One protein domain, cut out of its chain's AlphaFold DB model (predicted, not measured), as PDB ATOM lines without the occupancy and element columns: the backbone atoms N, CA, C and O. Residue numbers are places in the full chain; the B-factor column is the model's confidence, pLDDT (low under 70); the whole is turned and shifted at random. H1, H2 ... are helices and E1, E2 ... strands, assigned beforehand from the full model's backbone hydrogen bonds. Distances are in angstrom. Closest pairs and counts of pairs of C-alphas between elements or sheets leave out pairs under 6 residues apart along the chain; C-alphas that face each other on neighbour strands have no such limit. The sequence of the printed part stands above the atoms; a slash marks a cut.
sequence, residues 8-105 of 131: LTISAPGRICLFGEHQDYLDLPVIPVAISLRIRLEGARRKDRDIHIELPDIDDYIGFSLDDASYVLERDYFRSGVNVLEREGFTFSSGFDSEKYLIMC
ATOM      1  N   LEU A   8      13.927  36.400  52.322       88.75
ATOM      2  CA  LEU A   8      14.628  36.634  51.075       88.75
ATOM      3  C   LEU A   8      14.654  38.125  50.739       88.75
ATOM      4  O   LEU A   8      13.682  38.853  50.937       88.75
ATOM      5  N   THR A   9      15.785  38.553  50.192       91.06
ATOM      6  CA  THR A   9      15.960  39.864  49.576       91.06
ATOM      7  C   THR A   9      16.463  39.634  48.163       91.06
ATOM      8  O   THR A   9      17.537  39.060  47.978       91.06
ATOM      9  N   ILE A  10      15.702  40.085  47.172       91.88
ATOM     10  CA  ILE A  10      16.083  40.018  45.761       91.88
ATOM     11  C   ILE A  10      16.076  41.408  45.144       91.88
ATOM     12  O   ILE A  10      15.385  42.318  45.604       91.88
ATOM     13  N   SER A  11      16.854  41.580  44.078       93.69
ATOM     14  CA  SER A  11      16.845  42.825  43.329       93.69
ATOM     15  C   SER A  11      17.193  42.621  41.862       93.69
ATOM     16  O   SER A  11      18.203  41.989  41.549       93.69
ATOM     17  N   ALA A  12      16.420  43.246  40.978       94.00
ATOM     18  CA  ALA A  12      16.636  43.251  39.535       94.00
ATOM     19  C   ALA A  12      17.008  44.666  39.045       94.00
ATOM     20  O   ALA A  12      16.395  45.639  39.492       94.00
ATOM     21  N   PRO A  13      18.018  44.818  38.166       95.62
ATOM     22  CA  PRO A  13      18.337  46.108  37.565       95.62
ATOM     23  C   PRO A  13      17.328  46.486  36.479       95.62
ATOM     24  O   PRO A  13      16.871  45.631  35.722       95.62
ATOM     25  N   GLY A  14      17.056  47.781  36.346       93.12
ATOM     26  CA  GLY A  14      16.526  48.340  35.109       93.12
ATOM     27  C   GLY A  14      17.568  48.276  33.989       93.12
ATOM     28  O   GLY A  14      18.754  48.023  34.226       93.12
ATOM     29  N   ARG A  15      17.141  48.550  32.756       93.56
ATOM     30  CA  ARG A  15      18.026  48.599  31.586       93.56
ATOM     31  C   ARG A  15      17.837  49.878  30.779       93.56
ATOM     32  O   ARG A  15      16.739  50.423  30.740       93.56
ATOM     33  N   ILE A  16      18.891  50.290  30.087       94.06
ATOM     34  CA  ILE A  16      18.847  51.242  28.970       94.06
ATOM     35  C   ILE A  16      19.385  50.515  27.737       94.06
ATOM     36  O   ILE A  16      20.277  49.678  27.860       94.06
ATOM     37  N   CYS A  17      18.842  50.793  26.557       92.75
ATOM     38  CA  CYS A  17      19.395  50.297  25.304       92.75
ATOM     39  C   CYS A  17      20.280  51.387  24.681       92.75
ATOM     40  O   CYS A  17      19.859  52.529  24.524       92.75
ATOM     41  N   LEU A  18      21.543  51.055  24.403       92.81
ATOM     42  CA  LEU A  18      22.514  51.973  23.797       92.81
ATOM     43  C   LEU A  18      22.492  51.900  22.266       92.81
ATOM     44  O   LEU A  18      22.891  52.851  21.597       92.81
ATOM     45  N   PHE A  19      22.061  50.763  21.719       93.94
ATOM     46  CA  PHE A  19      21.985  50.509  20.286       93.94
ATOM     47  C   PHE A  19      20.978  49.395  19.988       93.94
ATOM     48  O   PHE A  19      20.939  48.410  20.726       93.94
ATOM     49  N   GLY A  20      20.245  49.518  18.877       87.00
ATOM     50  CA  GLY A  20      19.295  48.495  18.421       87.00
ATOM     51  C   GLY A  20      17.898  48.622  19.035       87.00
ATOM     52  O   GLY A  20      17.252  47.613  19.307       87.00
ATOM     53  N   GLU A  21      17.422  49.849  19.286       84.75
ATOM     54  CA  GLU A  21      16.030  50.087  19.703       84.75
ATOM     55  C   GLU A  21      15.050  49.521  18.664       84.75
ATOM     56  O   GLU A  21      15.213  49.748  17.465       84.75
ATOM     57  N   HIS A  22      14.031  48.794  19.131       85.25
ATOM     58  CA  HIS A  22      13.016  48.139  18.295       85.25
ATOM     59  C   HIS A  22      13.572  47.126  17.272       85.25
ATOM     60  O   HIS A  22      13.011  46.959  16.192       85.25
ATOM     61  N   GLN A  23      14.689  46.464  17.579       86.50
ATOM     62  CA  GLN A  23      15.274  45.422  16.721       86.50
ATOM     63  C   GLN A  23      15.508  44.091  17.447       86.50
ATOM     64  O   GLN A  23      15.863  43.098  16.817       86.50
ATOM     65  N   ASP A  24      15.256  44.048  18.753       81.50
ATOM     66  CA  ASP A  24      15.394  42.873  19.614       81.50
ATOM     67  C   ASP A  24      14.497  41.705  19.188       81.50
ATOM     68  O   ASP A  24      14.865  40.549  19.360       81.50
ATOM     69  N   TYR A  25      13.353  41.996  18.570       86.12
ATOM     70  CA  TYR A  25      12.435  40.988  18.034       86.12
ATOM     71  C   TYR A  25      12.795  40.489  16.624       86.12
ATOM     72  O   TYR A  25      12.092  39.637  16.085       86.12
ATOM     73  N   LEU A  26      13.847  41.032  16.003       90.75
ATOM     74  CA  LEU A  26      14.309  40.653  14.659       90.75
ATOM     75  C   LEU A  26      15.592  39.809  14.687       90.75
ATOM     76  O   LEU A  26      16.225  39.649  13.645       90.75
ATOM     77  N   ASP A  27      16.007  39.326  15.862       87.69
ATOM     78  CA  ASP A  27      17.292  38.642  16.076       87.69
ATOM     79  C   ASP A  27      18.510  39.470  15.616       87.69
ATOM     80  O   ASP A  27      19.567  38.941  15.259       87.69
ATOM     81  N   LEU A  28      18.374  40.800  15.617       91.62
ATOM     82  CA  LEU A  28      19.438  41.726  15.245       91.62
ATOM     83  C   LEU A  28      20.273  42.140  16.470       91.62
ATOM     84  O   LEU A  28      19.801  42.059  17.605       91.62
ATOM     85  N   PRO A  29      21.522  42.610  16.271       90.94
ATOM     86  CA  PRO A  29      22.372  43.035  17.376       90.94
ATOM     87  C   PRO A  29      21.773  44.195  18.180       90.94
ATOM     88  O   PRO A  29      21.495  45.266  17.640       90.94
ATOM     89  N   VAL A  30      21.675  44.005  19.497       93.19
ATOM     90  CA  VAL A  30      21.251  45.019  20.474       93.19
ATOM     91  C   VAL A  30      22.321  45.147  21.555       93.19
ATOM     92  O   VAL A  30      22.934  44.155  21.953       93.19
ATOM     93  N   ILE A  31      22.543  46.364  22.057       94.25
ATOM     94  CA  ILE A  31      23.464  46.633  23.172       94.25
ATOM     95  C   ILE A  31      22.664  47.171  24.371       94.25
ATOM     96  O   ILE A  31      22.546  48.391  24.533       94.25
ATOM     97  N   PRO A  32      22.089  46.301  25.225       93.62
ATOM     98  CA  PRO A  32      21.468  46.717  26.475       93.62
ATOM     99  C   PRO A  32      22.513  46.863  27.589       93.62
ATOM    100  O   PRO A  32      23.446  46.070  27.703       93.62
ATOM    101  N   VAL A  33      22.328  47.849  28.465       95.44
ATOM    102  CA  VAL A  33      23.141  48.041  29.669       95.44
ATOM    103  C   VAL A  33      22.256  48.075  30.909       95.44
ATOM    104  O   VAL A  33      21.235  48.766  30.948       95.44
ATOM    105  N   ALA A  34      22.643  47.316  31.933       95.81
ATOM    106  CA  ALA A  34      22.000  47.368  33.238       95.81
ATOM    107  C   ALA A  34      22.339  48.694  33.929       95.81
ATOM    108  O   ALA A  34      23.505  49.077  34.018       95.81
ATOM    109  N   ILE A  35      21.324  49.374  34.451       94.00
ATOM    110  CA  ILE A  35      21.495  50.602  35.229       94.00
ATOM    111  C   ILE A  35      21.305  50.337  36.718       94.00
ATOM    112  O   ILE A  35      20.771  49.313  37.146       94.00
ATOM    113  N   SER A  36      21.750  51.288  37.531       93.06
ATOM    114  CA  SER A  36      21.649  51.195  38.986       93.06
ATOM    115  C   SER A  36      20.283  51.611  39.550       93.06
ATOM    116  O   SER A  36      20.120  51.608  40.766       93.06
ATOM    117  N   LEU A  37      19.306  51.937  38.697       90.75
ATOM    118  CA  LEU A  37      17.890  51.982  39.073       90.75
ATOM    119  C   LEU A  37      17.402  50.538  39.200       90.75
ATOM    120  O   LEU A  37      17.534  49.773  38.243       90.75
ATOM    121  N   ARG A  38      16.902  50.137  40.369       92.25
ATOM    122  CA  ARG A  38      16.600  48.726  40.644       92.25
ATOM    123  C   ARG A  38      15.226  48.554  41.254       92.25
ATOM    124  O   ARG A  38      14.813  49.354  42.081       92.25
ATOM    125  N   ILE A  39      14.596  47.438  40.926       92.38
ATOM    126  CA  ILE A  39      13.472  46.913  41.695       92.38
ATOM    127  C   ILE A  39      14.052  46.045  42.806       92.38
ATOM    128  O   ILE A  39      14.990  45.268  42.576       92.38
ATOM    129  N   ARG A  40      13.527  46.183  44.020       91.88
ATOM    130  CA  ARG A  40      13.892  45.357  45.170       91.88
ATOM    131  C   ARG A  40      12.638  44.779  45.801       91.88
ATOM    132  O   ARG A  40      11.675  45.506  46.008       91.88
ATOM    133  N   LEU A  41      12.694  43.490  46.115       91.12
ATOM    134  CA  LEU A  41      11.654  42.774  46.844       91.12
ATOM    135  C   LEU A  41      12.287  42.153  48.091       91.12
ATOM    136  O   LEU A  41      13.264  41.400  48.004       91.12
ATOM    137  N   GLU A  42      11.731  42.482  49.248       92.38
ATOM    138  CA  GLU A  42      12.077  41.902  50.539       92.38
ATOM    139  C   GLU A  42      10.843  41.270  51.154       92.38
ATOM    140  O   GLU A  42       9.775  41.878  51.188       92.38
ATOM    141  N   GLY A  43      10.998  40.061  51.675       91.31
ATOM    142  CA  GLY A  43       9.885  39.392  52.314       91.31
ATOM    143  C   GLY A  43      10.242  38.056  52.918       91.31
ATOM    144  O   GLY A  43      11.396  37.609  52.889       91.31
ATOM    145  N   ALA A  44       9.228  37.433  53.494       92.31
ATOM    146  CA  ALA A  44       9.341  36.191  54.221       92.31
ATOM    147  C   ALA A  44       8.460  35.109  53.607       92.31
ATOM    148  O   ALA A  44       7.412  35.360  53.013       92.31
ATOM    149  N   ARG A  45       8.905  33.869  53.765       91.81
ATOM    150  CA  ARG A  45       8.113  32.708  53.393       91.81
ATOM    151  C   ARG A  45       6.901  32.607  54.321       91.81
ATOM    152  O   ARG A  45       7.036  32.741  55.535       91.81
ATOM    153  N   ARG A  46       5.734  32.298  53.758       91.50
ATOM    154  CA  ARG A  46       4.521  32.018  54.534       91.50
ATOM    155  C   ARG A  46       4.328  30.518  54.750       91.50
ATOM    156  O   ARG A  46       4.978  29.687  54.114       91.50
ATOM    157  N   LYS A  47       3.456  30.164  55.696       90.56
ATOM    158  CA  LYS A  47       3.048  28.766  55.935       90.56
ATOM    159  C   LYS A  47       1.903  28.330  55.020       90.56
ATOM    160  O   LYS A  47       1.798  27.141  54.735       90.56
ATOM    161  N   ASP A  48       1.066  29.279  54.612       93.56
ATOM    162  CA  ASP A  48       0.005  29.101  53.624       93.56
ATOM    163  C   ASP A  48       0.574  29.182  52.195       93.56
ATOM    164  O   ASP A  48       1.794  29.159  51.994       93.56
ATOM    165  N   ARG A  49      -0.311  29.204  51.196       94.56
ATOM    166  CA  ARG A  49       0.020  29.291  49.767       94.56
ATOM    167  C   ARG A  49      -0.341  30.654  49.172       94.56
ATOM    168  O   ARG A  49      -0.399  30.788  47.955       94.56
ATOM    169  N   ASP A  50      -0.529  31.657  50.021       95.31
ATOM    170  CA  ASP A  50      -0.941  32.985  49.589       95.31
ATOM    171  C   ASP A  50       0.270  33.891  49.342       95.31
ATOM    172  O   ASP A  50       1.310  33.798  49.999       95.31
ATOM    173  N   ILE A  51       0.151  34.749  48.338       94.69
ATOM    174  CA  ILE A  51       1.146  35.725  47.912       94.69
ATOM    175  C   ILE A  51       0.604  37.105  48.226       94.69
ATOM    176  O   ILE A  51      -0.424  37.502  47.680       94.69
ATOM    177  N   HIS A  52       1.298  37.816  49.107       94.75
ATOM    178  CA  HIS A  52       0.980  39.174  49.525       94.75
ATOM    179  C   HIS A  52       2.155  40.077  49.153       94.75
ATOM    180  O   HIS A  52       3.302  39.782  49.507       94.75
ATOM    181  N   ILE A  53       1.891  41.140  48.396       93.38
ATOM    182  CA  ILE A  53       2.909  42.068  47.911       93.38
ATOM    183  C   ILE A  53       2.460  43.502  48.170       93.38
ATOM    184  O   ILE A  53       1.499  43.976  47.576       93.38
ATOM    185  N   GLU A  54       3.201  44.187  49.030       92.44
ATOM    186  CA  GLU A  54       3.037  45.599  49.360       92.44
ATOM    187  C   GLU A  54       3.837  46.445  48.364       92.44
ATOM    188  O   GLU A  54       5.046  46.230  48.211       92.44
ATOM    189  N   LEU A  55       3.186  47.420  47.723       90.75
ATOM    190  CA  LEU A  55       3.759  48.339  46.728       90.75
ATOM    191  C   LEU A  55       3.757  49.787  47.265       90.75
ATOM    192  O   LEU A  55       3.042  50.652  46.753       90.75
ATOM    193  N   PRO A  56       4.526  50.087  48.328       87.00
ATOM    194  CA  PRO A  56       4.479  51.377  49.019       87.00
ATOM    195  C   PRO A  56       4.936  52.577  48.178       87.00
ATOM    196  O   PRO A  56       4.669  53.713  48.559       87.00
ATOM    197  N   ASP A  57       5.641  52.366  47.064       85.56
ATOM    198  CA  ASP A  57       6.028  53.437  46.139       85.56
ATOM    199  C   ASP A  57       4.849  53.992  45.329       85.56
ATOM    200  O   ASP A  57       4.906  55.142  44.887       85.56
ATOM    201  N   ILE A  58       3.785  53.202  45.170       89.25
ATOM    202  CA  ILE A  58       2.555  53.591  44.468       89.25
ATOM    203  C   ILE A  58       1.289  53.476  45.331       89.25
ATOM    204  O   ILE A  58       0.199  53.672  44.805       89.25
ATOM    205  N   ASP A  59       1.440  53.211  46.632       89.50
ATOM    206  CA  ASP A  59       0.342  53.036  47.598       89.50
ATOM    207  C   ASP A  59      -0.677  51.969  47.158       89.50
ATOM    208  O   ASP A  59      -1.886  52.198  47.135       89.50
ATOM    209  N   ASP A  60      -0.168  50.800  46.756       91.06
ATOM    210  CA  ASP A  60      -0.981  49.692  46.245       91.06
ATOM    211  C   ASP A  60      -0.603  48.348  46.895       91.06
ATOM    212  O   ASP A  60       0.425  48.212  47.568       91.06
ATOM    213  N   TYR A  61      -1.442  47.338  46.685       91.94
ATOM    214  CA  TYR A  61      -1.296  46.000  47.242       91.94
ATOM    215  C   TYR A  61      -1.747  44.924  46.252       91.94
ATOM    216  O   TYR A  61      -2.810  45.009  45.638       91.94
ATOM    217  N   ILE A  62      -0.973  43.842  46.164       92.00
ATOM    218  CA  ILE A  62      -1.307  42.666  45.358       92.00
ATOM    219  C   ILE A  62      -1.412  41.440  46.259       92.00
ATOM    220  O   ILE A  62      -0.443  41.021  46.887       92.00
ATOM    221  N   GLY A  63      -2.593  40.823  46.259       93.62
ATOM    222  CA  GLY A  63      -2.878  39.581  46.971       93.62
ATOM    223  C   GLY A  63      -3.441  38.515  46.038       93.62
ATOM    224  O   GLY A  63      -4.392  38.780  45.299       93.62
ATOM    225  N   PHE A  64      -2.881  37.306  46.064       95.31
ATOM    226  CA  PHE A  64      -3.443  36.154  45.355       95.31
ATOM    227  C   PHE A  64      -2.981  34.820  45.935       95.31
ATOM    228  O   PHE A  64      -1.950  34.753  46.591       95.31
ATOM    229  N   SER A  65      -3.726  33.747  45.671       94.75
ATOM    230  CA  SER A  65      -3.323  32.399  46.073       94.75
ATOM    231  C   SER A  65      -2.541  31.715  44.956       94.75
ATOM    232  O   SER A  65      -2.908  31.827  43.788       94.75
ATOM    233  N   LEU A  66      -1.499  30.956  45.300       93.88
ATOM    234  CA  LEU A  66      -0.797  30.097  44.337       93.88
ATOM    235  C   LEU A  66      -1.688  28.974  43.791       93.88
ATOM    236  O   LEU A  66      -1.333  28.363  42.794       93.88
ATOM    237  N   ASP A  67      -2.821  28.689  44.434       92.56
ATOM    238  CA  ASP A  67      -3.793  27.710  43.937       92.56
ATOM    239  C   ASP A  67      -4.743  28.298  42.880       92.56
ATOM    240  O   ASP A  67      -5.410  27.549  42.168       92.56
ATOM    241  N   ASP A  68      -4.786  29.629  42.749       91.62
ATOM    242  CA  ASP A  68      -5.546  30.334  41.717       91.62
ATOM    243  C   ASP A  68      -4.820  31.612  41.261       91.62
ATOM    244  O   ASP A  68      -5.068  32.726  41.739       91.62
ATOM    245  N   ALA A  69      -3.936  31.437  40.276       90.38
ATOM    246  CA  ALA A  69      -3.219  32.507  39.588       90.38
ATOM    247  C   ALA A  69      -3.937  32.984  38.305       90.38
ATOM    248  O   ALA A  69      -3.295  33.473  37.370       90.38
ATOM    249  N   SER A  70      -5.272  32.886  38.244       92.25
ATOM    250  CA  SER A  70      -6.064  33.422  37.126       92.25
ATOM    251  C   SER A  70      -5.839  34.926  36.946       92.25
ATOM    252  O   SER A  70      -5.779  35.663  37.927       92.25
ATOM    253  N   TYR A  71      -5.715  35.390  35.702       92.19
ATOM    254  CA  TYR A  71      -5.465  36.800  35.392       92.19
ATOM    255  C   TYR A  71      -6.674  37.675  35.734       92.19
ATOM    256  O   TYR A  71      -7.780  37.403  35.271       92.19
ATOM    257  N   VAL A  72      -6.447  38.745  36.501       90.81
ATOM    258  CA  VAL A  72      -7.499  39.710  36.879       90.81
ATOM    259  C   VAL A  72      -7.294  41.063  36.193       90.81
ATOM    260  O   VAL A  72      -8.260  41.764  35.897       90.81
ATOM    261  N   LEU A  73      -6.040  41.423  35.906       89.00
ATOM    262  CA  LEU A  73      -5.656  42.696  35.298       89.00
ATOM    263  C   LEU A  73      -5.036  42.483  33.912       89.00
ATOM    264  O   LEU A  73      -4.419  41.455  33.644       89.00
ATOM    265  N   GLU A  74      -5.128  43.497  33.046       86.25
ATOM    266  CA  GLU A  74      -4.500  43.475  31.712       86.25
ATOM    267  C   GLU A  74      -2.967  43.327  31.792       86.25
ATOM    268  O   GLU A  74      -2.344  42.724  30.922       86.25
ATOM    269  N   ARG A  75      -2.347  43.848  32.861       86.75
ATOM    270  CA  ARG A  75      -0.892  43.825  33.094       86.75
ATOM    271  C   ARG A  75      -0.527  43.122  34.401       86.75
ATOM    272  O   ARG A  75       0.149  43.682  35.260       86.75
ATOM    273  N   ASP A  76      -0.988  41.887  34.552       91.38
ATOM    274  CA  ASP A  76      -0.785  41.095  35.768       91.38
ATOM    275  C   ASP A  76       0.550  40.321  35.753       91.38
ATOM    276  O   ASP A  76       0.621  39.109  35.514       91.38
ATOM    277  N   TYR A  77       1.648  41.053  35.963       91.38
ATOM    278  CA  TYR A  77       3.004  40.506  35.867       91.38
ATOM    279  C   TYR A  77       3.306  39.431  36.919       91.38
ATOM    280  O   TYR A  77       4.016  38.469  36.620       91.38
ATOM    281  N   PHE A  78       2.768  39.560  38.136       91.50
ATOM    282  CA  PHE A  78       3.041  38.608  39.215       91.50
ATOM    283  C   PHE A  78       2.363  37.264  38.963       91.50
ATOM    284  O   PHE A  78       3.030  36.228  39.020       91.50
ATOM    285  N   ARG A  79       1.073  37.266  38.594       94.25
ATOM    286  CA  ARG A  79       0.380  36.028  38.221       94.25
ATOM    287  C   ARG A  79       0.947  35.427  36.943       94.25
ATOM    288  O   ARG A  79       1.082  34.211  36.853       94.25
ATOM    289  N   SER A  80       1.349  36.259  35.977       94.62
ATOM    290  CA  SER A  80       2.014  35.783  34.758       94.62
ATOM    291  C   SER A  80       3.305  35.031  35.070       94.62
ATOM    292  O   SER A  80       3.502  33.930  34.558       94.62
ATOM    293  N   GLY A  81       4.139  35.569  35.964       93.88
ATOM    294  CA  GLY A  81       5.363  34.904  36.406       93.88
ATOM    295  C   GLY A  81       5.101  33.528  37.019       93.88
ATOM    296  O   GLY A  81       5.764  32.562  36.644       93.88
ATOM    297  N   VAL A  82       4.104  33.414  37.904       94.50
ATOM    298  CA  VAL A  82       3.700  32.123  38.493       94.50
ATOM    299  C   VAL A  82       3.217  31.162  37.409       94.50
ATOM    300  O   VAL A  82       3.766  30.073  37.281       94.50
ATOM    301  N   ASN A  83       2.281  31.595  36.561       94.69
ATOM    302  CA  ASN A  83       1.717  30.772  35.490       94.69
ATOM    303  C   ASN A  83       2.783  30.258  34.509       94.69
ATOM    304  O   ASN A  83       2.703  29.122  34.048       94.69
ATOM    305  N   VAL A  84       3.777  31.083  34.157       95.62
ATOM    306  CA  VAL A  84       4.894  30.663  33.295       95.62
ATOM    307  C   VAL A  84       5.755  29.621  34.004       95.62
ATOM    308  O   VAL A  84       6.047  28.584  33.419       95.62
ATOM    309  N   LEU A  85       6.118  29.849  35.267       95.00
ATOM    310  CA  LEU A  85       6.933  28.903  36.030       95.00
ATOM    311  C   LEU A  85       6.224  27.554  36.227       95.00
ATOM    312  O   LEU A  85       6.857  26.511  36.096       95.00
ATOM    313  N   GLU A  86       4.916  27.546  36.473       93.81
ATOM    314  CA  GLU A  86       4.145  26.300  36.569       93.81
ATOM    315  C   GLU A  86       4.092  25.543  35.238       93.81
ATOM    316  O   GLU A  86       4.239  24.320  35.220       93.81
ATOM    317  N   ARG A  87       3.955  26.252  34.108       94.81
ATOM    318  CA  ARG A  87       4.007  25.647  32.762       94.81
ATOM    319  C   ARG A  87       5.370  25.028  32.448       94.81
ATOM    320  O   ARG A  87       5.417  23.998  31.786       94.81
ATOM    321  N   GLU A  88       6.447  25.615  32.963       96.62
ATOM    322  CA  GLU A  88       7.809  25.069  32.881       96.62
ATOM    323  C   GLU A  88       8.064  23.924  33.892       96.62
ATOM    324  O   GLU A  88       9.171  23.393  33.976       96.62
ATOM    325  N   GLY A  89       7.048  23.512  34.662       94.69
ATOM    326  CA  GLY A  89       7.109  22.368  35.576       94.69
ATOM    327  C   GLY A  89       7.642  22.686  36.975       94.69
ATOM    328  O   GLY A  89       7.901  21.766  37.758       94.69
ATOM    329  N   PHE A  90       7.804  23.965  37.325       94.06
ATOM    330  CA  PHE A  90       8.146  24.353  38.691       94.06
ATOM    331  C   PHE A  90       6.931  24.222  39.609       94.06
ATOM    332  O   PHE A  90       5.793  24.459  39.215       94.06
ATOM    333  N   THR A  91       7.182  23.864  40.868       91.88
ATOM    334  CA  THR A  91       6.145  23.789  41.900       91.88
ATOM    335  C   THR A  91       6.496  24.694  43.068       91.88
ATOM    336  O   THR A  91       7.648  24.784  43.503       91.88
ATOM    337  N   PHE A  92       5.481  25.360  43.605       90.06
ATOM    338  CA  PHE A  92       5.619  26.210  44.776       90.06
ATOM    339  C   PHE A  92       5.158  25.442  46.009       90.06
ATOM    340  O   PHE A  92       4.071  24.876  46.026       90.06
ATOM    341  N   SER A  93       5.989  25.395  47.049       89.25
ATOM    342  CA  SER A  93       5.678  24.685  48.300       89.25
ATOM    343  C   SER A  93       5.016  25.565  49.357       89.25
ATOM    344  O   SER A  93       4.500  25.045  50.344       89.25
ATOM    345  N   SER A  94       5.054  26.883  49.182       91.31
ATOM    346  CA  SER A  94       4.411  27.843  50.073       91.31
ATOM    347  C   SER A  94       4.325  29.217  49.422       91.31
ATOM    348  O   SER A  94       5.060  29.508  48.477       91.31
ATOM    349  N   GLY A  95       3.495  30.058  50.018       91.69
ATOM    350  CA  GLY A  95       3.330  31.462  49.712       91.69
ATOM    351  C   GLY A  95       4.460  32.347  50.239       91.69
ATOM    352  O   GLY A  95       5.485  31.873  50.760       91.69
ATOM    353  N   PHE A  96       4.252  33.650  50.099       92.31
ATOM    354  CA  PHE A  96       5.237  34.694  50.344       92.31
ATOM    355  C   PHE A  96       4.551  35.978  50.803       92.31
ATOM    356  O   PHE A  96       3.516  36.356  50.267       92.31
ATOM    357  N   ASP A  97       5.151  36.638  51.785       92.75
ATOM    358  CA  ASP A  97       4.723  37.943  52.276       92.75
ATOM    359  C   ASP A  97       5.831  38.950  52.011       92.75
ATOM    360  O   ASP A  97       6.942  38.793  52.532       92.75
ATOM    361  N   SER A  98       5.567  39.949  51.178       87.62
ATOM    362  CA  SER A  98       6.524  41.018  50.955       87.62
ATOM    363  C   SER A  98       6.328  42.115  51.986       87.62
ATOM    364  O   SER A  98       5.263  42.714  52.071       87.62
ATOM    365  N   GLU A  99       7.400  42.470  52.677       81.88
ATOM    366  CA  GLU A  99       7.409  43.665  53.517       81.88
ATOM    367  C   GLU A  99       7.685  44.922  52.687       81.88
ATOM    368  O   GLU A  99       7.281  46.018  53.075       81.88
ATOM    369  N   LYS A 100       8.433  44.787  51.580       76.12
ATOM    370  CA  LYS A 100       8.807  45.903  50.703       76.12
ATOM    371  C   LYS A 100       8.964  45.441  49.260       76.12
ATOM    372  O   LYS A 100       9.877  44.662  48.971       76.12
ATOM    373  N   TYR A 101       8.173  46.009  48.358       83.25
ATOM    374  CA  TYR A 101       8.493  46.109  46.938       83.25
ATOM    375  C   TYR A 101       8.703  47.578  46.581       83.25
ATOM    376  O   TYR A 101       7.828  48.402  46.813       83.25
ATOM    377  N   LEU A 102       9.880  47.928  46.071       80.69
ATOM    378  CA  LEU A 102      10.225  49.324  45.804       80.69
ATOM    379  C   LEU A 102      11.073  49.447  44.542       80.69
ATOM    380  O   LEU A 102      12.059  48.716  44.366       80.69
ATOM    381  N   ILE A 103      10.751  50.439  43.716       80.25
ATOM    382  CA  ILE A 103      11.679  50.978  42.723       80.25
ATOM    383  C   ILE A 103      12.641  51.934  43.440       80.25
ATOM    384  O   ILE A 103      12.297  53.061  43.782       80.25
ATOM    385  N   MET A 104      13.879  51.493  43.657       63.75
ATOM    386  CA  MET A 104      14.903  52.293  44.327       63.75
ATOM    387  C   MET A 104      15.757  53.061  43.321       63.75
ATOM    388  O   MET A 104      16.383  52.469  42.430       63.75
ATOM    389  N   CYS A 105      15.864  54.373  43.529       55.44
ATOM    390  CA  CYS A 105      16.808  55.231  42.821       55.44
ATOM    391  C   CYS A 105      18.152  55.306  43.572       55.44
ATOM    392  O   CYS A 105      18.212  55.168  44.793       55.44
TER     393      CYS A 105
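What this domain is: This is residues 8 to 105 of the 131 residues of the protein "GalKase_gal_bdg domain-containing protein" of marine sediment metagenome (UniProt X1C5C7). A single sheet of five strands, curled like part of a barrel, has a long hairpin, E1 and E2, that runs on well past the shorter strands E5, E3 and E4. One helix, H1, only grazes the sheet, near E4 and E3, and most of it lies away from the strands. The printed part has 98 residues, with five named strands and one named helix in the chain order E1, E2, E3, E4, H1, E5; the sheet's order is E1, E2, E5, E3, E4, and it is mixed. The class is mostly strand, and the whole is loose, with a radius of gyration of the C-alphas of 16.1 A and spans of 45 by 32 by 24 A.

Where its parts are: E2, residues 31 to 45, is the longest strand by residues and measures 36.6 A; it bends by 64 degrees at residue 36. E1, residues 8 to 19, measures 34.6 A and begins at C-alpha 8, (14.628, 36.634, 51.075). E5, residues 96 to 104, measures 21.0 A, bends by 62 degrees at residue 99 and ends at C-alpha 104, (14.903, 52.293, 44.327). E3 is residues 50 to 55 and E4 residues 60 to 65. H1, residues 77 to 87, begins at C-alpha 77, (3.004, 40.506, 35.867), and is 15.2 A long.

How they stand to each other: The sheet is twisted, and E1 and E4 are its edge strands. E1 and E2 form an antiparallel hairpin at 164 degrees; N 10 and O 41 are 2.9 A apart, and N 18 and O 31 are 2.8 A apart, within hydrogen-bond range. E5 is antiparallel to E2 at 148 degrees, with N 40 and O 102 at 2.9 A. The C-alphas of Arg 38 and Met 104 face each other at 5.4 A, as do those of Arg 45 and Phe 96 at 4.6 A. On the other side of E5, E3 runs parallel to it at 24 degrees, with N 98 and O 52 at 2.8 A. E3 and E4 form a hairpin, antiparallel at 170 degrees, with N 53 and O 62 at 2.8 A. H1 is on the sheet but only grazes it, with residues 78 to 79. H1 and E4 are near each other, with 7 pairs of C-alphas within 10 A. In H1, every O i to N i+4 pair is within hydrogen-bond range. E1 is apart from E3 and from E4.

The domain as a whole: The two C-alphas farthest apart are those of Phe 19 and Lys 47, at 45.8 A. The links E1 to E2 and E4 to H1 are long, with 11 residues each. The printed part has no cut. Its mean pLDDT is 90.6, and residues 104 to 105 are under 70.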